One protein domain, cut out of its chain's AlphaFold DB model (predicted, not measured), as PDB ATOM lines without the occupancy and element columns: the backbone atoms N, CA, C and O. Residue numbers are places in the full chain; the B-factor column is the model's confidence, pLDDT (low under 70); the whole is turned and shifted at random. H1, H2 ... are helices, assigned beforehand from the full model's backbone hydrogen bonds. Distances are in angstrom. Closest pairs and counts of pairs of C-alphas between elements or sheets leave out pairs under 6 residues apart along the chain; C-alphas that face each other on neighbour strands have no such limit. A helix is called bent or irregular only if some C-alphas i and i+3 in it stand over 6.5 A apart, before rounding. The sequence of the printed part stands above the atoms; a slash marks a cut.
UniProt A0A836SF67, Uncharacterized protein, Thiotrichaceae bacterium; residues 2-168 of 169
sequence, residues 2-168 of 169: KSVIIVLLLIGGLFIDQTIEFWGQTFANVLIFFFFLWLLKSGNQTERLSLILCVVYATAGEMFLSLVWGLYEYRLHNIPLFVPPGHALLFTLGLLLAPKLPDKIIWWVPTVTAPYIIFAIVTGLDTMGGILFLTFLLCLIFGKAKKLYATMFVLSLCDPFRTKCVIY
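This is residues 2 to 168 of the 169 residues of an uncharacterized protein of Thiotrichaceae bacterium (UniProt A0A836SF67). Two groups of helices, H1 to H3 and H5 to H7, stand on either side of a slanting helix, H4, which packs on both groups and joins them; away from H4 the two groups are apart. The short H8 packs on H1, and the end beyond it pairs briefly with the long link between H3 and H4. The printed part has 167 residues with eight named helices, H1 to H8 in order, and no named strand; its class is all helix. It is compact, with a radius of gyration of the C-alphas of 16.4 A and spans of 41 by 38 by 26 A.

H1, residues 2 to 19, forms a helical hairpin with H2, residues 24 to 42, at a shallow tilt of 17 degrees; the closest C-alphas, of Asp 17 and Gly 24, are 3.7 A apart. H2 forms a second hairpin with H3, residues 45 to 68, at 30 degrees; residues 39 to 41 of H2 alone touch H3, closest at Leu 40 and Arg 48, C-alphas 5.3 A apart. H4, residues 83 to 100, is the hub, touching H1, H2, H3 and H7, residues 146 to 157. It touches H3 at a steep tilt of 51 degrees, with the C-alphas of Val 55 and Pro 84 closest at 5.0 A, and H7 also at 51 degrees, with those of Ala 98 and Leu 148 closest at 5.3 A. H5, residues 105 to 122, was assigned as one helix by its hydrogen bonds but is bent, with C-alphas 112 and 115 6.7 A apart; its arms H5a, residues 105 to 112, and H5b, residues 115 to 122, stand at 49 degrees. H5a touches H7, closest at Ile 106 and Ala 150, C-alphas 5.4 A apart. H5b touches residues 127 to 133 alone of H6, residues 127 to 142, closest at Ile 121 and Thr 127, C-alphas 5.2 A apart. H6 and H7 form a hairpin at 19 degrees. H8, residues 160 to 164, touches H1, closest at Ile 11 and Pro 160, C-alphas 6.6 A apart. Every O i to N i+4 pair is within hydrogen-bond range in H1, H2, H3, H5b, H6 and H7; it is 12 of 14 in H4, 3 of 4 in H5a and 0 of 1 in H8, where 2 of 2 O i to N i+3 pairs are.

H1 begins at C-alpha 2 (179.173, 189.110, 148.952) and is 25.3 A long. H2 measures 27.0 A, H3 33.1 A, H4 26.1 A, H6 23.2 A and H7 17.0 A. H4 is only just irregular: C-alphas 96 and 99 are 6.8 A apart. H8 ends at C-alpha 164 (170.756, 171.858, 132.884).

The C-alphas farthest apart, of Lys 41 and Thr 123, are 47.6 A apart. The printed part has no cut. The link from H3 to H4, residues 69 to 82, is long, and the others are tight. Residues 159 to 168 have pLDDT under 70; the mean of the printed part is 86.1.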
ATOM      1  N   LYS A   2     179.708 189.197 150.334       83.19
ATOM      2  CA  LYS A   2     179.173 189.110 148.952       83.19
ATOM      3  C   LYS A   2     179.477 187.780 148.234       83.19
ATOM      4  O   LYS A   2     178.569 187.180 147.683       83.19
ATOM      5  N   SER A   3     180.715 187.281 148.311       85.25
ATOM      6  CA  SER A   3     181.127 186.016 147.673       85.25
ATOM      7  C   SER A   3     180.313 184.803 148.143       85.25
ATOM      8  O   SER A   3     179.916 183.984 147.329       85.25
ATOM      9  N   VAL A   4     180.032 184.708 149.449       87.00
ATOM     10  CA  VAL A   4     179.267 183.591 150.031       87.00
ATOM     11  C   VAL A   4     177.810 183.658 149.584       87.00
ATOM     12  O   VAL A   4     177.248 182.645 149.193       87.00
ATOM     13  N   ILE A   5     177.224 184.859 149.577       88.88
ATOM     14  CA  ILE A   5     175.851 185.071 149.101       88.88
ATOM     15  C   ILE A   5     175.733 184.680 147.626       88.88
ATOM     16  O   ILE A   5     174.790 183.990 147.269       88.88
ATOM     17  N   ILE A   6     176.703 185.062 146.788       89.19
ATOM     18  CA  ILE A   6     176.719 184.672 145.373       89.19
ATOM     19  C   ILE A   6     176.741 183.148 145.236       89.19
ATOM     20  O   ILE A   6     175.900 182.601 144.537       89.19
ATOM     21  N   VAL A   7     177.647 182.457 145.935       88.25
ATOM     22  CA  VAL A   7     177.725 180.986 145.885       88.25
ATOM     23  C   VAL A   7     176.404 180.347 146.318       88.25
ATOM     24  O   VAL A   7     175.894 179.472 145.623       88.25
ATOM     25  N   LEU A   8     175.815 180.815 147.423       88.81
ATOM     26  CA  LEU A   8     174.527 180.315 147.910       88.81
ATOM     27  C   LEU A   8     173.385 180.581 146.926       88.81
ATOM     28  O   LEU A   8     172.533 179.718 146.752       88.81
ATOM     29  N   LEU A   9     173.365 181.740 146.267       88.06
ATOM     30  CA  LEU A   9     172.353 182.069 145.262       88.06
ATOM     31  C   LEU A   9     172.501 181.230 143.995       88.06
ATOM     32  O   LEU A   9     171.491 180.798 143.451       88.06
ATOM     33  N   LEU A  10     173.731 180.981 143.536       86.12
ATOM     34  CA  LEU A  10     173.975 180.146 142.360       86.12
ATOM     35  C   LEU A  10     173.570 178.693 142.631       86.12
ATOM     36  O   LEU A  10     172.787 178.127 141.874       86.12
ATOM     37  N   ILE A  11     174.031 178.114 143.745       86.44
ATOM     38  CA  ILE A  11     173.700 176.730 144.119       86.44
ATOM     39  C   ILE A  11     172.209 176.603 144.456       86.44
ATOM     40  O   ILE A  11     171.528 175.723 143.939       86.44
ATOM     41  N   GLY A  12     171.686 177.493 145.301       83.75
ATOM     42  CA  GLY A  12     170.297 177.458 145.757       83.75
ATOM     43  C   GLY A  12     169.295 177.760 144.645       83.75
ATOM     44  O   GLY A  12     168.304 177.048 144.512       83.75
ATOM     45  N   GLY A  13     169.565 178.763 143.806       81.62
ATOM     46  CA  GLY A  13     168.725 179.085 142.651       81.62
ATOM     47  C   GLY A  13     168.666 177.932 141.651       81.62
ATOM     48  O   GLY A  13     167.597 177.619 141.131       81.62
ATOM     49  N   LEU A  14     169.790 177.241 141.432       77.88
ATOM     50  CA  LEU A  14     169.812 176.056 140.585       77.88
ATOM     51  C   LEU A  14     169.037 174.888 141.199       77.88
ATOM     52  O   LEU A  14     168.235 174.266 140.506       77.88
ATOM     53  N   PHE A  15     169.253 174.620 142.487       82.62
ATOM     54  CA  PHE A  15     168.567 173.552 143.208       82.62
ATOM     55  C   PHE A  15     167.045 173.739 143.176       82.62
ATOM     56  O   PHE A  15     166.313 172.791 142.901       82.62
ATOM     57  N   ILE A  16     166.562 174.968 143.386       83.19
ATOM     58  CA  ILE A  16     165.134 175.316 143.306       83.19
ATOM     59  C   ILE A  16     164.574 175.045 141.907       83.19
ATOM     60  O   ILE A  16     163.493 174.479 141.771       83.19
ATOM     61  N   ASP A  17     165.306 175.422 140.863       80.06
ATOM     62  CA  ASP A  17     164.871 175.184 139.489       80.06
ATOM     63  C   ASP A  17     164.815 173.697 139.117       80.06
ATOM     64  O   ASP A  17     163.887 173.279 138.431       80.06
ATOM     65  N   GLN A  18     165.762 172.894 139.607       78.19
ATOM     66  CA  GLN A  18     165.803 171.456 139.331       78.19
ATOM     67  C   GLN A  18     164.771 170.656 140.130       78.19
ATOM     68  O   GLN A  18     164.334 169.601 139.682       78.19
ATOM     69  N   THR A  19     164.390 171.137 141.314       81.50
ATOM     70  CA  THR A  19     163.482 170.414 142.217       81.50
ATOM     71  C   THR A  19     162.021 170.805 142.040       81.50
ATOM     72  O   THR A  19     161.141 169.980 142.276       81.50
ATOM     73  N   ILE A  20     161.737 172.042 141.622       81.44
ATOM     74  CA  ILE A  20     160.369 172.546 141.475       81.44
ATOM     75  C   ILE A  20     160.003 172.601 139.993       81.44
ATOM     76  O   ILE A  20     160.392 173.523 139.276       81.44
ATOM     77  N   GLU A  21     159.182 171.651 139.548       74.94
ATOM     78  CA  GLU A  21     158.909 171.441 138.125       74.94
ATOM     79  C   GLU A  21     158.364 172.670 137.387       74.94
ATOM     80  O   GLU A  21     158.896 173.028 136.341       74.94
ATOM     81  N   PHE A  22     157.301 173.310 137.867       73.06
ATOM     82  CA  PHE A  22     156.658 174.383 137.094       73.06
ATOM     83  C   PHE A  22     157.182 175.777 137.461       73.06
ATOM     84  O   PHE A  22     157.426 176.615 136.597       73.06
ATOM     85  N   TRP A  23     157.389 176.030 138.755       82.19
ATOM     86  CA  TRP A  23     157.726 177.361 139.269       82.19
ATOM     87  C   TRP A  23     159.211 177.571 139.555       82.19
ATOM     88  O   TRP A  23     159.621 178.715 139.764       82.19
ATOM     89  N   GLY A  24     160.022 176.510 139.560       82.44
ATOM     90  CA  GLY A  24     161.432 176.584 139.941       82.44
ATOM     91  C   GLY A  24     162.216 177.595 139.106       82.44
ATOM     92  O   GLY A  24     162.907 178.448 139.664       82.44
ATOM     93  N   GLN A  25     162.004 177.587 137.787       82.94
ATOM     94  CA  GLN A  25     162.610 178.547 136.862       82.94
ATOM     95  C   GLN A  25     162.202 179.988 137.151       82.94
ATOM     96  O   GLN A  25     163.045 180.884 137.142       82.94
ATOM     97  N   THR A  26     160.931 180.237 137.455       86.31
ATOM     98  CA  THR A  26     160.442 181.583 137.781       86.31
ATOM     99  C   THR A  26     161.028 182.088 139.098       86.31
ATOM    100  O   THR A  26     161.461 183.238 139.170       86.31
ATOM    101  N   PHE A  27     161.117 181.238 140.124       86.94
ATOM    102  CA  PHE A  27     161.759 181.611 141.386       86.94
ATOM    103  C   PHE A  27     163.248 181.903 141.202       86.94
ATOM    104  O   PHE A  27     163.726 182.936 141.674       86.94
ATOM    105  N   ALA A  28     163.968 181.053 140.468       86.25
ATOM    106  CA  ALA A  28     165.373 181.282 140.145       86.25
ATOM    107  C   ALA A  28     165.570 182.580 139.340       86.25
ATOM    108  O   ALA A  28     166.457 183.369 139.674       86.25
ATOM    109  N   ASN A  29     164.695 182.850 138.358       88.75
ATOM    110  CA  ASN A  29     164.648 184.105 137.599       88.75
ATOM    111  C   ASN A  29     164.561 185.304 138.539       88.75
ATOM    112  O   ASN A  29     165.430 186.171 138.504       88.75
ATOM    113  N   VAL A  30     163.554 185.335 139.413       90.00
ATOM    114  CA  VAL A  30     163.336 186.468 140.320       90.00
ATOM    115  C   VAL A  30     164.509 186.640 141.286       90.00
ATOM    116  O   VAL A  30     165.017 187.751 141.426       90.00
ATOM    117  N   LEU A  31     164.974 185.562 141.923       90.25
ATOM    118  CA  LEU A  31     166.035 185.625 142.933       90.25
ATOM    119  C   LEU A  31     167.362 186.124 142.352       90.25
ATOM    120  O   LEU A  31     167.968 187.060 142.884       90.25
ATOM    121  N   ILE A  32     167.808 185.518 141.251       90.38
ATOM    122  CA  ILE A  32     169.093 185.848 140.629       90.38
ATOM    123  C   ILE A  32     169.027 187.241 139.997       90.38
ATOM    124  O   ILE A  32     169.945 188.042 140.183       90.38
ATOM    125  N   PHE A  33     167.928 187.571 139.312       90.56
ATOM    126  CA  PHE A  33     167.768 188.879 138.678       90.56
ATOM    127  C   PHE A  33     167.690 190.010 139.710       90.56
ATOM    128  O   PHE A  33     168.334 191.045 139.540       90.56
ATOM    129  N   PHE A  34     166.977 189.810 140.822       92.31
ATOM    130  CA  PHE A  34     166.899 190.804 141.893       92.31
ATOM    131  C   PHE A  34     168.275 191.086 142.505       92.31
ATOM    132  O   PHE A  34     168.663 192.246 142.677       92.31
ATOM    133  N   PHE A  35     169.051 190.038 142.790       92.56
ATOM    134  CA  PHE A  35     170.392 190.217 143.338       92.56
ATOM    135  C   PHE A  35     171.362 190.832 142.315       92.56
ATOM    136  O   PHE A  35     172.191 191.670 142.678       92.56
ATOM    137  N   PHE A  36     171.219 190.505 141.028       93.38
ATOM    138  CA  PHE A  36     171.945 191.172 139.946       93.38
ATOM    139  C   PHE A  36     171.636 192.678 139.878       93.38
ATOM    140  O   PHE A  36     172.564 193.487 139.827       93.38
ATOM    141  N   LEU A  37     170.363 193.082 139.963       93.31
ATOM    142  CA  LEU A  37     169.978 194.500 140.010       93.31
ATOM    143  C   LEU A  37     170.551 195.213 141.242       93.31
ATOM    144  O   LEU A  37     171.023 196.348 141.145       93.31
ATOM    145  N   TRP A  38     170.550 194.548 142.398       93.31
ATOM    146  CA  TRP A  38     171.189 195.074 143.603       93.31
ATOM    147  C   TRP A  38     172.701 195.264 143.414       93.31
ATOM    148  O   TRP A  38     173.263 196.280 143.839       93.31
ATOM    149  N   LEU A  39     173.367 194.327 142.735       90.69
ATOM    150  CA  LEU A  39     174.789 194.425 142.428       90.69
ATOM    151  C   LEU A  39     175.079 195.565 141.441       90.69
ATOM    152  O   LEU A  39     175.986 196.359 141.688       90.69
ATOM    153  N   LEU A  40     174.260 195.723 140.396       91.62
ATOM    154  CA  LEU A  40     174.332 196.873 139.493       91.62
ATOM    155  C   LEU A  40     174.165 198.192 140.253       91.62
ATOM    156  O   LEU A  40     174.949 199.118 140.064       91.62
ATOM    157  N   LYS A  41     173.183 198.293 141.153       92.31
ATOM    158  CA  LYS A  41     172.946 199.529 141.912       92.31
ATOM    159  C   LYS A  41     174.083 199.837 142.890       92.31
ATOM    160  O   LYS A  41     174.451 201.002 143.036       92.31
ATOM    161  N   SER A  42     174.639 198.820 143.545       89.69
ATOM    162  CA  SER A  42     175.676 198.989 144.573       89.69
ATOM    163  C   SER A  42     177.105 199.086 144.034       89.69
ATOM    164  O   SER A  42     177.979 199.540 144.769       89.69
ATOM    165  N   GLY A  43     177.354 198.661 142.793       86.25
ATOM    166  CA  GLY A  43     178.680 198.703 142.179       86.25
ATOM    167  C   GLY A  43     179.065 200.073 141.619       86.25
ATOM    168  O   GLY A  43     178.204 200.905 141.308       86.25
ATOM    169  N   ASN A  44     180.368 200.284 141.440       90.75
ATOM    170  CA  ASN A  44     180.927 201.476 140.792       90.75
ATOM    171  C   ASN A  44     180.724 201.437 139.263       90.75
ATOM    172  O   ASN A  44     180.372 200.402 138.699       90.75
ATOM    173  N   GLN A  45     180.984 202.543 138.555       90.69
ATOM    174  CA  GLN A  45     180.765 202.635 137.099       90.69
ATOM    175  C   GLN A  45     181.476 201.520 136.306       90.69
ATOM    176  O   GLN A  45     180.873 200.918 135.419       90.69
ATOM    177  N   THR A  46     182.720 201.192 136.660       89.44
ATOM    178  CA  THR A  46     183.491 200.114 136.017       89.44
ATOM    179  C   THR A  46     182.903 198.727 136.285       89.44
ATOM    180  O   THR A  46     182.838 197.895 135.380       89.44
ATOM    181  N   GLU A  47     182.438 198.472 137.511       89.00
ATOM    182  CA  GLU A  47     181.805 197.199 137.882       89.00
ATOM    183  C   GLU A  47     180.468 197.037 137.158       89.00
ATOM    184  O   GLU A  47     180.206 195.989 136.574       89.00
ATOM    185  N   ARG A  48     179.658 198.103 137.107       92.25
ATOM    186  CA  ARG A  48     178.392 198.136 136.360       92.25
ATOM    187  C   ARG A  48     178.599 197.825 134.887       92.25
ATOM    188  O   ARG A  48     177.888 196.986 134.344       92.25
ATOM    189  N   LEU A  49     179.581 198.468 134.256       93.12
ATOM    190  CA  LEU A  49     179.887 198.220 132.852       93.12
ATOM    191  C   LEU A  49     180.325 196.768 132.633       93.12
ATOM    192  O   LEU A  49     179.852 196.126 131.703       93.12
ATOM    193  N   SER A  50     181.161 196.227 133.522       91.50
ATOM    194  CA  SER A  50     181.611 194.832 133.444       91.50
ATOM    195  C   SER A  50     180.449 193.842 133.580       91.50
ATOM    196  O   SER A  50     180.384 192.871 132.833       91.50
ATOM    197  N   LEU A  51     179.507 194.108 134.489       93.12
ATOM    198  CA  LEU A  51     178.299 193.300 134.682       93.12
ATOM    199  C   LEU A  51     177.380 193.340 133.460       93.12
ATOM    200  O   LEU A  51     176.935 192.292 133.002       93.12
ATOM    201  N   ILE A  52     177.126 194.532 132.913       93.69
ATOM    202  CA  ILE A  52     176.292 194.705 131.717       93.69
ATOM    203  C   ILE A  52     176.931 193.994 130.523       93.69
ATOM    204  O   ILE A  52     176.261 193.210 129.856       93.69
ATOM    205  N   LEU A  53     178.227 194.214 130.281       93.81
ATOM    206  CA  LEU A  53     178.949 193.541 129.203       93.81
ATOM    207  C   LEU A  53     178.923 192.023 129.385       93.81
ATOM    208  O   LEU A  53     178.672 191.308 128.422       93.81
ATOM    209  N   CYS A  54     179.121 191.526 130.608       93.19
ATOM    210  CA  CYS A  54     179.051 190.098 130.891       93.19
ATOM    211  C   CYS A  54     177.674 189.517 130.552       93.19
ATOM    212  O   CYS A  54     177.613 188.499 129.874       93.19
ATOM    213  N   VAL A  55     176.581 190.191 130.930       93.38
ATOM    214  CA  VAL A  55     175.223 189.761 130.560       93.38
ATOM    215  C   VAL A  55     175.025 189.769 129.047       93.38
ATOM    216  O   VAL A  55     174.463 188.815 128.514       93.38
ATOM    217  N   VAL A  56     175.501 190.798 128.341       94.31
ATOM    218  CA  VAL A  56     175.388 190.877 126.874       94.31
ATOM    219  C   VAL A  56     176.143 189.727 126.204       94.31
ATOM    220  O   VAL A  56     175.562 189.014 125.389       94.31
ATOM    221  N   TYR A  57     177.405 189.498 126.581       92.81
ATOM    222  CA  TYR A  57     178.209 188.404 126.029       92.81
ATOM    223  C   TYR A  57     177.653 187.029 126.395       92.81
ATOM    224  O   TYR A  57     177.602 186.160 125.529       92.81
ATOM    225  N   ALA A  58     177.204 186.832 127.637       90.19
ATOM    226  CA  ALA A  58     176.587 185.581 128.063       90.19
ATOM    227  C   ALA A  58     175.291 185.324 127.287       90.19
ATOM    228  O   ALA A  58     175.096 184.228 126.786       90.19
ATOM    229  N   THR A  59     174.443 186.339 127.099       89.19
ATOM    230  CA  THR A  59     173.200 186.187 126.326       89.19
ATOM    231  C   THR A  59     173.492 185.843 124.867       89.19
ATOM    232  O   THR A  59     172.881 184.933 124.317       89.19
ATOM    233  N   ALA A  60     174.450 186.534 124.242       91.44
ATOM    234  CA  ALA A  60     174.860 186.242 122.871       91.44
ATOM    235  C   ALA A  60     175.449 184.828 122.732       91.44
ATOM    236  O   ALA A  60     175.095 184.112 121.799       91.44
ATOM    237  N   GLY A  61     176.306 184.421 123.675       87.81
ATOM    238  CA  GLY A  61     176.888 183.083 123.726       87.81
ATOM    239  C   GLY A  61     175.828 182.000 123.902       87.81
ATOM    240  O   GLY A  61     175.789 181.069 123.110       87.81
ATOM    241  N   GLU A  62     174.920 182.157 124.865       86.44
ATOM    242  CA  GLU A  62     173.811 181.224 125.100       86.44
ATOM    243  C   GLU A  62     172.913 181.087 123.871       86.44
ATOM    244  O   GLU A  62     172.620 179.971 123.451       86.44
ATOM    245  N   MET A  63     172.520 182.198 123.236       86.56
ATOM    246  CA  MET A  63     171.722 182.150 122.005       86.56
ATOM    247  C   MET A  63     172.475 181.461 120.867       86.56
ATOM    248  O   MET A  63     171.890 180.663 120.144       86.56
ATOM    249  N   PHE A  64     173.768 181.737 120.701       87.38
ATOM    250  CA  PHE A  64     174.565 181.112 119.648       87.38
ATOM    251  C   PHE A  64     174.750 179.608 119.890       87.38
ATOM    252  O   PHE A  64     174.496 178.806 118.994       87.38
ATOM    253  N   LEU A  65     175.146 179.208 121.099       82.69
ATOM    254  CA  LEU A  65     175.426 177.810 121.431       82.69
ATOM    255  C   LEU A  65     174.151 176.957 121.444       82.69
ATOM    256  O   LEU A  65     174.187 175.829 120.958       82.69
ATOM    257  N   SER A  66     173.031 177.492 121.944       81.38
ATOM    258  CA  SER A  66     171.764 176.751 122.006       81.38
ATOM    259  C   SER A  66     170.954 176.817 120.708       81.38
ATOM    260  O   SER A  66     170.504 175.781 120.238       81.38
ATOM    261  N   LEU A  67     170.780 177.991 120.085       80.81
ATOM    262  CA  LEU A  67     169.882 178.141 118.927       80.81
ATOM    263  C   LEU A  67     170.584 177.942 117.584       80.81
ATOM    264  O   LEU A  67     169.980 177.412 116.657       80.81
ATOM    265  N   VAL A  68     171.830 178.411 117.445       82.12
ATOM    266  CA  VAL A  68     172.552 178.360 116.161       82.12
ATOM    267  C   VAL A  68     173.343 177.065 116.035       82.12
ATOM    268  O   VAL A  68     173.291 176.413 114.997       82.12
ATOM    269  N   TRP A  69     174.076 176.696 117.086       80.75
ATOM    270  CA  TRP A  69     174.892 175.483 117.094       80.75
ATOM    271  C   TRP A  69     174.104 174.255 117.575       80.75
ATOM    272  O   TRP A  69     174.417 173.141 117.169       80.75
ATOM    273  N   GLY A  70     173.072 174.431 118.407       77.81
ATOM    274  CA  GLY A  70     172.286 173.305 118.923       77.81
ATOM    275  C   GLY A  70     173.078 172.392 119.861       77.81
ATOM    276  O   GLY A  70     172.773 171.208 119.963       77.81
ATOM    277  N   LEU A  71     174.112 172.915 120.533       75.44
ATOM    278  CA  LEU A  71     174.985 172.112 121.399       75.44
ATOM    279  C   LEU A  71     174.238 171.524 122.599       75.44
ATOM    280  O   LEU A  71     174.637 170.487 123.127       75.44
ATOM    281  N   TYR A  72     173.180 172.197 123.045       72.56
ATOM    282  CA  TYR A  72     172.321 171.709 124.108       72.56
ATOM    283  C   TYR A  72     170.943 172.358 124.106       72.56
ATOM    284  O   TYR A  72     170.769 173.494 123.658       72.56
ATOM    285  N   GLU A  73     169.988 171.654 124.710       73.81
ATOM    286  CA  GLU A  73     168.646 172.162 124.981       73.81
ATOM    287  C   GLU A  73     168.382 172.348 126.481       73.81
ATOM    288  O   GLU A  73     168.882 171.608 127.335       73.81
ATOM    289  N   TYR A  74     167.570 173.365 126.783       74.81
ATOM    290  CA  TYR A  74     167.046 173.647 128.116       74.81
ATOM    291  C   TYR A  74     165.726 172.911 128.354       74.81
ATOM    292  O   TYR A  74     164.932 172.724 127.437       74.81
ATOM    293  N   ARG A  75     165.435 172.593 129.622       71.00
ATOM    294  CA  ARG A  75     164.242 171.837 130.046       71.00
ATOM    295  C   ARG A  75     162.905 172.371 129.510       71.00
ATOM    296  O   ARG A  75     162.027 171.577 129.199       71.00
ATOM    297  N   LEU A  76     162.727 173.692 129.448       72.12
ATOM    298  CA  LEU A  76     161.503 174.333 128.941       72.12
ATOM    299  C   LEU A  76     161.651 174.843 127.493       72.12
ATOM    300  O   LEU A  76     160.876 175.696 127.065       72.12
ATOM    301  N   HIS A  77     162.670 174.376 126.762       75.00
ATOM    302  CA  HIS A  77     163.054 174.838 125.418       75.00
ATOM    303  C   HIS A  77     163.212 176.366 125.293       75.00
ATOM    304  O   HIS A  77     163.210 176.925 124.197       75.00
ATOM    305  N   ASN A  78     163.363 177.064 126.420       80.19
ATOM    306  CA  ASN A  78     163.649 178.485 126.490       80.19
ATOM    307  C   ASN A  78     164.923 178.718 127.300       80.19
ATOM    308  O   ASN A  78     165.245 177.967 128.217       80.19
ATOM    309  N   ILE A  79     165.644 179.786 126.967       78.56
ATOM    310  CA  ILE A  79     166.811 180.208 127.739       78.56
ATOM    311  C   ILE A  79     166.294 180.875 129.023       78.56
ATOM    312  O   ILE A  79     165.598 181.896 128.932       78.56
ATOM    313  N   PRO A  80     166.587 180.342 130.224       81.44
ATOM    314  CA  PRO A  80     166.114 180.952 131.456       81.44
ATOM    315  C   PRO A  80     166.748 182.330 131.661       81.44
ATOM    316  O   PRO A  80     167.960 182.506 131.533       81.44
ATOM    317  N   LEU A  81     165.937 183.317 132.041       85.50
ATOM    318  CA  LEU A  81     166.385 184.705 132.190       85.50
ATOM    319  C   LEU A  81     167.380 184.907 133.341       85.50
ATOM    320  O   LEU A  81     168.092 185.908 133.345       85.50
ATOM    321  N   PHE A  82     167.467 183.979 134.301       84.19
ATOM    322  CA  PHE A  82     168.526 184.001 135.310       84.19
ATOM    323  C   PHE A  82     169.891 183.577 134.772       84.19
ATOM    324  O   PHE A  82     170.880 183.872 135.437       84.19
ATOM    325  N   VAL A  83     169.988 182.885 133.630       85.69
ATOM    326  CA  VAL A  83     171.268 182.315 133.179       85.69
ATOM    327  C   VAL A  83     172.282 183.416 132.844       85.69
ATOM    328  O   VAL A  83     173.358 183.409 133.450       85.69
ATOM    329  N   PRO A  84     171.985 184.421 131.995       89.19
ATOM    330  CA  PRO A  84     172.960 185.477 131.714       89.19
ATOM    331  C   PRO A  84     173.347 186.326 132.949       89.19
ATOM    332  O   PRO A  84     174.539 186.558 133.166       89.19
ATOM    333  N   PRO A  85     172.412 186.746 133.828       90.31
ATOM    334  CA  PRO A  85     172.752 187.380 135.107       90.31
ATOM    335  C   PRO A  85     173.527 186.465 136.068       90.31
ATOM    336  O   PRO A  85     174.386 186.940 136.812       90.31
ATOM    337  N   GLY A  86     173.262 185.157 136.042       90.00
ATOM    338  CA  GLY A  86     173.992 184.135 136.791       90.00
ATOM    339  C   GLY A  86     175.470 184.089 136.404       90.00
ATOM    340  O   GLY A  86     176.333 184.097 137.282       90.00
ATOM    341  N   HIS A  87     175.774 184.176 135.107       90.19
ATOM    342  CA  HIS A  87     177.148 184.306 134.616       90.19
ATOM    343  C   HIS A  87     177.819 185.594 135.108       90.19
ATOM    344  O   HIS A  87     178.974 185.562 135.526       90.19
ATOM    345  N   ALA A  88     177.099 186.719 135.149       92.62
ATOM    346  CA  ALA A  88     177.632 187.970 135.700       92.62
ATOM    347  C   ALA A  88     177.922 187.882 137.212       92.62
ATOM    348  O   ALA A  88     178.891 188.469 137.715       92.62
ATOM    349  N   LEU A  89     177.128 187.104 137.947       92.00
ATOM    350  CA  LEU A  89     177.367 186.800 139.356       92.00
ATOM    351  C   LEU A  89     178.583 185.893 139.545       92.00
ATOM    352  O   LEU A  89     179.436 186.201 140.381       92.00
ATOM    353  N   LEU A  90     178.716 184.842 138.736       92.19
ATOM    354  CA  LEU A  90     179.899 183.979 138.715       92.19
ATOM    355  C   LEU A  90     181.161 184.776 138.343       92.19
ATOM    356  O   LEU A  90     182.205 184.642 138.984       92.19
ATOM    357  N   PHE A  91     181.042 185.693 137.382       92.56
ATOM    358  CA  PHE A  91     182.111 186.607 136.999       92.56
ATOM    359  C   PHE A  91     182.527 187.516 138.168       92.56
ATOM    360  O   PHE A  91     183.711 187.695 138.464       92.56
ATOM    361  N   THR A  92     181.554 188.039 138.913       93.06
ATOM    362  CA  THR A  92     181.824 188.812 140.133       93.06
ATOM    363  C   THR A  92     182.495 187.953 141.201       93.06
ATOM    364  O   THR A  92     183.428 188.405 141.867       93.06
ATOM    365  N   LEU A  93     182.066 186.701 141.364       92.94
ATOM    366  CA  LEU A  93     182.686 185.770 142.301       92.94
ATOM    367  C   LEU A  93     184.162 185.548 141.959       92.94
ATOM    368  O   LEU A  93     185.007 185.666 142.847       92.94
ATOM    369  N   GLY A  94     184.494 185.298 140.694       92.38
ATOM    370  CA  GLY A  94     185.887 185.121 140.296       92.38
ATOM    371  C   GLY A  94     186.717 186.403 140.416       92.38
ATOM    372  O   GLY A  94     187.867 186.312 140.836       92.38
ATOM    373  N   LEU A  95     186.147 187.594 140.192       92.69
ATOM    374  CA  LEU A  95     186.825 188.864 140.512       92.69
ATOM    375  C   LEU A  95     187.145 188.997 142.010       92.69
ATOM    376  O   LEU A  95     188.207 189.499 142.373       92.69
ATOM    377  N   LEU A  96     186.256 188.523 142.888       92.06
ATOM    378  CA  LEU A  96     186.457 188.553 144.342       92.06
ATOM    379  C   LEU A  96     187.422 187.465 144.848       92.06
ATOM    380  O   LEU A  96     188.010 187.627 145.925       92.06
ATOM    381  N   LEU A  97     187.548 186.349 144.125       92.56
ATOM    382  CA  LEU A  97     188.388 185.207 144.503       92.56
ATOM    383  C   LEU A  97     189.795 185.274 143.906       92.56
ATOM    384  O   LEU A  97     190.751 184.954 144.611       92.56
ATOM    385  N   ALA A  98     189.946 185.723 142.660       93.00
ATOM    386  CA  ALA A  98     191.227 185.717 141.954       93.00
ATOM    387  C   ALA A  98     192.365 186.410 142.732       93.00
ATOM    388  O   ALA A  98     193.449 185.830 142.809       93.00
ATOM    389  N   PRO A  99     192.166 187.576 143.386       92.38
ATOM    390  CA  PRO A  99     193.224 188.211 144.176       92.38
ATOM    391  C   PRO A  99     193.653 187.404 145.410       92.38
ATOM    392  O   PRO A  99     194.781 187.557 145.866       92.38
ATOM    393  N   LYS A 100     192.774 186.546 145.946       92.44
ATOM    394  CA  LYS A 100     193.009 185.758 147.170       92.44
ATOM    395  C   LYS A 100     193.754 184.449 146.918       92.44
ATOM    396  O   LYS A 100     194.222 183.823 147.862       92.44
ATOM    397  N   LEU A 101     193.819 184.011 145.665       92.06
ATOM    398  CA  LEU A 101     194.470 182.763 145.281       92.06
ATOM    399  C   LEU A 101     195.983 182.980 145.104       92.06
ATOM    400  O   LEU A 101     196.414 184.104 144.849       92.06
ATOM    401  N   PRO A 102     196.825 181.944 145.232       93.56
ATOM    402  CA  PRO A 102     198.253 182.069 144.946       93.56
ATOM    403  C   PRO A 102     198.497 182.227 143.438       93.56
ATOM    404  O   PRO A 102     197.780 181.641 142.631       93.56
ATOM    405  N   ASP A 103     199.548 182.946 143.029       92.12
ATOM    406  CA  ASP A 103     199.880 183.128 141.598       92.12
ATOM    407  C   ASP A 103     200.199 181.809 140.884       92.12
ATOM    408  O   ASP A 103     199.985 181.670 139.681       92.12
ATOM    409  N   LYS A 104     200.622 180.800 141.653       93.69
ATOM    410  CA  LYS A 104     200.833 179.430 141.178       93.69
ATOM    411  C   LYS A 104     199.596 178.851 140.480       93.69
ATOM    412  O   LYS A 104     199.763 178.041 139.574       93.69
ATOM    413  N   ILE A 105     198.380 179.291 140.829       93.12
ATOM    414  CA  ILE A 105     197.142 178.787 140.215       93.12
ATOM    415  C   ILE A 105     197.128 178.938 138.686       93.12
ATOM    416  O   ILE A 105     196.562 178.094 138.000       93.12
ATOM    417  N   ILE A 106     197.806 179.961 138.153       93.00
ATOM    418  CA  ILE A 106     197.888 180.244 136.714       93.00
ATOM    419  C   ILE A 106     198.456 179.046 135.944       93.00
ATOM    420  O   ILE A 106     197.988 178.746 134.853       93.00
ATOM    421  N   TRP A 107     199.434 178.348 136.522       92.50
ATOM    422  CA  TRP A 107     200.086 177.206 135.880       92.50
ATOM    423  C   TRP A 107     199.556 175.870 136.388       92.50
ATOM    424  O   TRP A 107     199.405 174.939 135.608       92.50
ATOM    425  N   TRP A 108     199.194 175.782 137.669       93.44
ATOM    426  CA  TRP A 108     198.657 174.545 138.234       93.44
ATOM    427  C   TRP A 108     197.353 174.108 137.572       93.44
ATOM    428  O   TRP A 108     197.196 172.928 137.279       93.44
ATOM    429  N   VAL A 109     196.440 175.045 137.299       93.31
ATOM    430  CA  VAL A 109     195.148 174.731 136.675       93.31
ATOM    431  C   VAL A 109     195.322 174.035 135.321       93.31
ATOM    432  O   VAL A 109     194.868 172.898 135.214       93.31
ATOM    433  N   PRO A 110     195.999 174.627 134.312       93.56
ATOM    434  CA  PRO A 110     196.182 173.962 133.025       93.56
ATOM    435  C   PRO A 110     197.003 172.674 133.127       93.56
ATOM    436  O   PRO A 110     196.700 171.722 132.419       93.56
ATOM    437  N   THR A 111     198.016 172.599 133.998       93.00
ATOM    438  CA  THR A 111     198.826 171.376 134.137       93.00
ATOM    439  C   THR A 111     198.021 170.207 134.701       93.00
ATOM    440  O   THR A 111     198.208 169.077 134.260       93.00
ATOM    441  N   VAL A 112     197.117 170.461 135.650       93.12
ATOM    442  CA  VAL A 112     196.264 169.416 136.236       93.12
ATOM    443  C   VAL A 112     195.144 169.007 135.280       93.12
ATOM    444  O   VAL A 112     194.787 167.833 135.235       93.12
ATOM    445  N   THR A 113     194.588 169.941 134.504       91.81
ATOM    446  CA  THR A 113     193.446 169.648 133.622       91.81
ATOM    447  C   THR A 113     193.849 169.132 132.242       91.81
ATOM    448  O   THR A 113     193.095 168.363 131.649       91.81
ATOM    449  N   ALA A 114     195.045 169.467 131.743       93.12
ATOM    450  CA  ALA A 114     195.518 169.029 130.428       93.12
ATOM    451  C   ALA A 114     195.518 167.499 130.227       93.12
ATOM    452  O   ALA A 114     195.044 167.077 129.175       93.12
ATOM    453  N   PRO A 115     195.969 166.648 131.178       93.56
ATOM    454  CA  PRO A 115     195.942 165.196 130.994       93.56
ATOM    455  C   PRO A 115     194.532 164.658 130.743       93.56
ATOM    456  O   PRO A 115     194.340 163.833 129.853       93.56
ATOM    457  N   TYR A 116     193.543 165.165 131.487       90.62
ATOM    458  CA  TYR A 116     192.144 164.783 131.309       90.62
ATOM    459  C   TYR A 116     191.608 165.228 129.944       90.62
ATOM    460  O   TYR A 116     190.987 164.434 129.246       90.62
ATOM    461  N   ILE A 117     191.888 166.468 129.530       90.81
ATOM    462  CA  ILE A 117     191.432 166.985 128.231       90.81
ATOM    463  C   ILE A 117     192.083 166.225 127.069       90.81
ATOM    464  O   ILE A 117     191.397 165.863 126.120       90.81
ATOM    465  N   ILE A 118     193.385 165.933 127.144       91.31
ATOM    466  CA  ILE A 118     194.083 165.141 126.120       91.31
ATOM    467  C   ILE A 118     193.458 163.750 126.019       91.31
ATOM    468  O   ILE A 118     193.158 163.299 124.916       91.31
ATOM    469  N   PHE A 119     193.223 163.095 127.159       91.75
ATOM    470  CA  PHE A 119     192.537 161.808 127.192       91.75
ATOM    471  C   PHE A 119     191.153 161.900 126.535       91.75
ATOM    472  O   PHE A 119     190.877 161.133 125.616       91.75
ATOM    473  N   ALA A 120     190.336 162.883 126.927       89.19
ATOM    474  CA  ALA A 120     188.982 163.066 126.412       89.19
ATOM    475  C   ALA A 120     188.931 163.344 124.898       89.19
ATOM    476  O   ALA A 120     188.019 162.864 124.225       89.19
ATOM    477  N   ILE A 121     189.913 164.066 124.346       89.69
ATOM    478  CA  ILE A 121     190.031 164.291 122.897       89.69
ATOM    479  C   ILE A 121     190.402 162.989 122.179       89.69
ATOM    480  O   ILE A 121     189.779 162.648 121.176       89.69
ATOM    481  N   VAL A 122     191.403 162.255 122.679       90.44
ATOM    482  CA  VAL A 122     191.912 161.031 122.031       90.44
ATOM    483  C   VAL A 122     190.854 159.931 121.996       90.44
ATOM    484  O   VAL A 122     190.744 159.216 121.002       90.44
ATOM    485  N   THR A 123     190.057 159.802 123.054       89.44
ATOM    486  CA  THR A 123     188.963 158.824 123.118       89.44
ATOM    487  C   THR A 123     187.678 159.308 122.444       89.44
ATOM    488  O   THR A 123     186.704 158.561 122.416       89.44
ATOM    489  N   GLY A 124     187.641 160.549 121.943       84.00
ATOM    490  CA  GLY A 124     186.441 161.156 121.363       84.00
ATOM    491  C   GLY A 124     185.315 161.421 122.372       84.00
ATOM    492  O   GLY A 124     184.174 161.572 121.958       84.00
ATOM    493  N   LEU A 125     185.621 161.467 123.676       82.00
ATOM    494  CA  LEU A 125     184.633 161.708 124.736       82.00
ATOM    495  C   LEU A 125     184.160 163.166 124.771       82.00
ATOM    496  O   LEU A 125     182.991 163.414 125.035       82.00
ATOM    497  N   ASP A 126     185.066 164.125 124.551       79.56
ATOM    498  CA  ASP A 126     184.735 165.557 124.587       79.56
ATOM    499  C   ASP A 126     185.671 166.371 123.680       79.56
ATOM    500  O   ASP A 126     186.725 166.872 124.085       79.56
ATOM    501  N   THR A 127     185.290 166.495 122.409       80.50
ATOM    502  CA  THR A 127     186.048 167.262 121.410       80.50
ATOM    503  C   THR A 127     185.875 168.773 121.588       80.50
ATOM    504  O   THR A 127     186.828 169.533 121.382       80.50
ATOM    505  N   MET A 128     184.699 169.223 122.038       82.38
ATOM    506  CA  MET A 128     184.407 170.641 122.287       82.38
ATOM    507  C   MET A 128     185.162 171.170 123.507       82.38
ATOM    508  O   MET A 128     185.726 172.269 123.454       82.38
ATOM    509  N   GLY A 129     185.269 170.372 124.571       83.88
ATOM    510  CA  GLY A 129     186.100 170.668 125.736       83.88
ATOM    511  C   GLY A 129     187.562 170.917 125.363       83.88
ATOM    512  O   GLY A 129     188.194 171.815 125.922       83.88
ATOM    513  N   GLY A 130     188.075 170.214 124.349       87.75
ATOM    514  CA  GLY A 130     189.401 170.456 123.782       87.75
ATOM    515  C   GLY A 130     189.570 171.841 123.154       87.75
ATOM    516  O   GLY A 130     190.533 172.549 123.461       87.75
ATOM    517  N   ILE A 131     188.616 172.268 122.319       89.19
ATOM    518  CA  ILE A 131     188.631 173.594 121.671       89.19
ATOM    519  C   ILE A 131     188.533 174.713 122.720       89.19
ATOM    520  O   ILE A 131     189.275 175.704 122.667       89.19
ATOM    521  N   LEU A 132     187.652 174.548 123.708       88.81
ATOM    522  CA  LEU A 132     187.487 175.500 124.809       88.81
ATOM    523  C   LEU A 132     188.742 175.574 125.687       88.81
ATOM    524  O   LEU A 132     189.168 176.670 126.062       88.81
ATOM    525  N   PHE A 133     189.383 174.436 125.965       91.94
ATOM    526  CA  PHE A 133     190.644 174.394 126.699       91.94
ATOM    527  C   PHE A 133     191.777 175.088 125.934       91.94
ATOM    528  O   PHE A 133     192.535 175.860 126.523       91.94
ATOM    529  N   LEU A 134     191.861 174.895 124.616       92.88
ATOM    530  CA  LEU A 134     192.839 175.591 123.779       92.88
ATOM    531  C   LEU A 134     192.605 177.107 123.789       92.88
ATOM    532  O   LEU A 134     193.552 177.877 123.956       92.88
ATOM    533  N   THR A 135     191.348 177.541 123.701       91.88
ATOM    534  CA  THR A 135     190.978 178.961 123.824       91.88
ATOM    535  C   THR A 135     191.400 179.522 125.184       91.88
ATOM    536  O   THR A 135     192.006 180.592 125.256       91.88
ATOM    537  N   PHE A 136     191.168 178.772 126.264       93.81
ATOM    538  CA  PHE A 136     191.631 179.127 127.603       93.81
ATOM    539  C   PHE A 136     193.160 179.274 127.678       93.81
ATOM    540  O   PHE A 136     193.640 180.267 128.230       93.81
ATOM    541  N   LEU A 137     193.930 178.350 127.092       94.19
ATOM    542  CA  LEU A 137     195.394 178.449 127.053       94.19
ATOM    543  C   LEU A 137     195.861 179.701 126.305       94.19
ATOM    544  O   LEU A 137     196.738 180.413 126.796       94.19
ATOM    545  N   LEU A 138     195.245 180.018 125.162       94.56
ATOM    546  CA  LEU A 138     195.539 181.249 124.424       94.56
ATOM    547  C   LEU A 138     195.253 182.489 125.284       94.56
ATOM    548  O   LEU A 138     196.105 183.375 125.393       94.56
ATOM    549  N   CYS A 139     194.107 182.536 125.968       92.56
ATOM    550  CA  CYS A 139     193.788 183.620 126.900       92.56
ATOM    551  C   CYS A 139     194.794 183.715 128.057       92.56
ATOM    552  O   CYS A 139     195.133 184.818 128.487       92.56
ATOM    553  N   LEU A 140     195.301 182.589 128.557       92.94
ATOM    554  CA  LEU A 140     196.277 182.555 129.647       92.94
ATOM    555  C   LEU A 140     197.671 183.036 129.205       92.94
ATOM    556  O   LEU A 140     198.377 183.696 129.974       92.94
ATOM    557  N   ILE A 141     198.057 182.751 127.960       92.75
ATOM    558  CA  ILE A 141     199.331 183.187 127.375       92.75
ATOM    559  C   ILE A 141     199.291 184.689 127.063       92.75
ATOM    560  O   ILE A 141     200.150 185.431 127.555       92.75
ATOM    561  N   PHE A 142     198.282 185.137 126.305       93.38
ATOM    562  CA  PHE A 142     198.204 186.496 125.751       93.38
ATOM    563  C   PHE A 142     197.472 187.504 126.638       93.38
ATOM    564  O   PHE A 142     197.675 188.714 126.520       93.38
ATOM    565  N   GLY A 143     196.589 187.038 127.514       88.62
ATOM    566  CA  GLY A 143     195.729 187.918 128.282       88.62
ATOM    567  C   GLY A 143     196.425 188.538 129.495       88.62
ATOM    568  O   GLY A 143     197.301 187.952 130.133       88.62
ATOM    569  N   LYS A 144     196.001 189.759 129.840       88.69
ATOM    570  CA  LYS A 144     196.579 190.545 130.945       88.69
ATOM    571  C   LYS A 144     196.115 190.055 132.324       88.69
ATOM    572  O   LYS A 144     196.861 190.145 133.292       88.69
ATOM    573  N   ALA A 145     194.905 189.496 132.417       90.31
ATOM    574  CA  ALA A 145     194.277 189.063 133.669       90.31
ATOM    575  C   ALA A 145     194.400 187.540 133.908       90.31
ATOM    576  O   ALA A 145     193.416 186.865 134.203       90.31
ATOM    577  N   LYS A 146     195.616 186.988 133.802       92.88
ATOM    578  CA  LYS A 146     195.898 185.532 133.840       92.88
ATOM    579  C   LYS A 146     195.273 184.802 135.031       92.88
ATOM    580  O   LYS A 146     194.677 183.739 134.885       92.88
ATOM    581  N   LYS A 147     195.366 185.416 136.211       93.69
ATOM    582  CA  LYS A 147     194.820 184.878 137.461       93.69
ATOM    583  C   LYS A 147     193.297 184.780 137.441       93.69
ATOM    584  O   LYS A 147     192.738 183.813 137.949       93.69
ATOM    585  N   LEU A 148     192.636 185.755 136.816       93.12
ATOM    586  CA  LEU A 148     191.190 185.745 136.635       93.12
ATOM    587  C   LEU A 148     190.776 184.623 135.685       93.12
ATOM    588  O   LEU A 148     189.859 183.888 136.026       93.12
ATOM    589  N   TYR A 149     191.479 184.428 134.562       93.25
ATOM    590  CA  TYR A 149     191.173 183.326 133.641       93.25
ATOM    591  C   TYR A 149     191.305 181.963 134.320       93.25
ATOM    592  O   TYR A 149     190.386 181.156 134.233       93.25
ATOM    593  N   ALA A 150     192.399 181.723 135.051       93.69
ATOM    594  CA  ALA A 150     192.586 180.471 135.788       93.69
ATOM    595  C   ALA A 150     191.494 180.260 136.851       93.69
ATOM    596  O   ALA A 150     190.969 179.160 136.991       93.69
ATOM    597  N   THR A 151     191.103 181.325 137.558       93.56
ATOM    598  CA  THR A 151     190.020 181.266 138.552       93.56
ATOM    599  C   THR A 151     188.674 180.964 137.893       93.56
ATOM    600  O   THR A 151     187.953 180.095 138.368       93.56
ATOM    601  N   MET A 152     188.344 181.639 136.787       92.75
ATOM    602  CA  MET A 152     187.100 181.410 136.046       92.75
ATOM    603  C   MET A 152     187.025 180.003 135.470       92.75
ATOM    604  O   MET A 152     185.959 179.405 135.502       92.75
ATOM    605  N   PHE A 153     188.144 179.460 134.993       92.12
ATOM    606  CA  PHE A 153     188.199 178.089 134.499       92.12
ATOM    607  C   PHE A 153     187.907 177.073 135.612       92.12
ATOM    608  O   PHE A 153     187.136 176.142 135.419       92.12
ATOM    609  N   VAL A 154     188.460 177.268 136.812       91.06
ATOM    610  CA  VAL A 154     188.114 176.413 137.962       91.06
ATOM    611  C   VAL A 154     186.644 176.581 138.344       91.06
ATOM    612  O   VAL A 154     185.954 175.594 138.585       91.06
ATOM    613  N   LEU A 155     186.144 177.819 138.362       89.19
ATOM    614  CA  LEU A 155     184.739 178.085 138.654       89.19
ATOM    615  C   LEU A 155     183.801 177.450 137.621       89.19
ATOM    616  O   LEU A 155     182.771 176.946 138.035       89.19
ATOM    617  N   SER A 156     184.162 177.408 136.333       85.25
ATOM    618  CA  SER A 156     183.356 176.779 135.271       85.25
ATOM    619  C   SER A 156     183.373 175.244 135.305       85.25
ATOM    620  O   SER A 156     182.459 174.595 134.786       85.25
ATOM    621  N   LEU A 157     184.399 174.646 135.916       82.88
ATOM    622  CA  LEU A 157     184.432 173.213 136.227       82.88
ATOM    623  C   LEU A 157     183.545 172.878 137.427       82.88
ATOM    624  O   LEU A 157     182.903 171.833 137.443       82.88
ATOM    625  N   CYS A 158     183.500 173.769 138.416       76.50
ATOM    626  CA  CYS A 158     182.614 173.653 139.573       76.50
ATOM    627  C   CYS A 158     181.219 174.243 139.329       76.50
ATOM    628  O   CYS A 158     180.416 174.268 140.261       76.50
ATOM    629  N   ASP A 159     180.945 174.757 138.128       68.94
ATOM    630  CA  ASP A 159     179.725 175.503 137.855       68.94
ATOM    631  C   ASP A 159     178.528 174.553 137.839       68.94
ATOM    632  O   ASP A 159     178.451 173.658 136.985       68.94
ATOM    633  N   PRO A 160     177.573 174.731 138.765       59.00
ATOM    634  CA  PRO A 160     176.433 173.846 138.836       59.00
ATOM    635  C   PRO A 160     175.501 174.021 137.613       59.00
ATOM    636  O   PRO A 160     174.773 173.078 137.289       59.00
ATOM    637  N   PHE A 161     175.565 175.133 136.852       55.34
ATOM    638  CA  PHE A 161     174.746 175.330 135.634       55.34
ATOM    639  C   PHE A 161     174.968 174.270 134.544       55.34
ATOM    640  O   PHE A 161     174.064 174.033 133.741       55.34
ATOM    641  N   ARG A 162     176.104 173.557 134.561       54.53
ATOM    642  CA  ARG A 162     176.431 172.480 133.607       54.53
ATOM    643  C   ARG A 162     175.387 171.351 133.569       54.53
ATOM    644  O   ARG A 162     175.269 170.658 132.568       54.53
ATOM    645  N   THR A 163     174.614 171.172 134.640       50.94
ATOM    646  CA  THR A 163     173.636 170.076 134.780       50.94
ATOM    647  C   THR A 163     172.270 170.339 134.134       50.94
ATOM    648  O   THR A 163     171.402 169.473 134.196       50.94
ATOM    649  N   LYS A 164     172.045 171.511 133.523       49.97
ATOM    650  CA  LYS A 164     170.756 171.858 132.884       49.97
ATOM    651  C   LYS A 164     170.694 171.635 131.381       49.97
ATOM    652  O   LYS A 164     169.617 171.744 130.800       49.97
ATOM    653  N   CYS A 165     171.835 171.353 130.778       52.62
ATOM    654  CA  CYS A 165     171.990 171.195 129.350       52.62
ATOM    655  C   CYS A 165     171.934 169.706 129.022       52.62
ATOM    656  O   CYS A 165     172.804 168.950 129.459       52.62
ATOM    657  N   VAL A 166     170.937 169.275 128.247       52.91
ATOM    658  CA  VAL A 166     171.058 167.998 127.532       52.91
ATOM    659  C   VAL A 166     172.051 168.260 126.411       52.91
ATOM    660  O   VAL A 166     171.695 168.871 125.410       52.91
ATOM    661  N   ILE A 167     173.318 167.916 126.638       53.25
ATOM    662  CA  ILE A 167     174.367 168.089 125.637       53.25
ATOM    663  C   ILE A 167     174.203 166.984 124.592       53.25
ATOM    664  O   ILE A 167     174.257 165.802 124.931       53.25
ATOM    665  N   TYR A 168     173.996 167.373 123.334       47.81
ATOM    666  CA  TYR A 168     173.994 166.447 122.203       47.81
ATOM    667  C   TYR A 168     175.446 166.245 121.753       47.81
ATOM    668  O   TYR A 168     175.950 166.974 120.901       47.81
TER     669      TYR A 168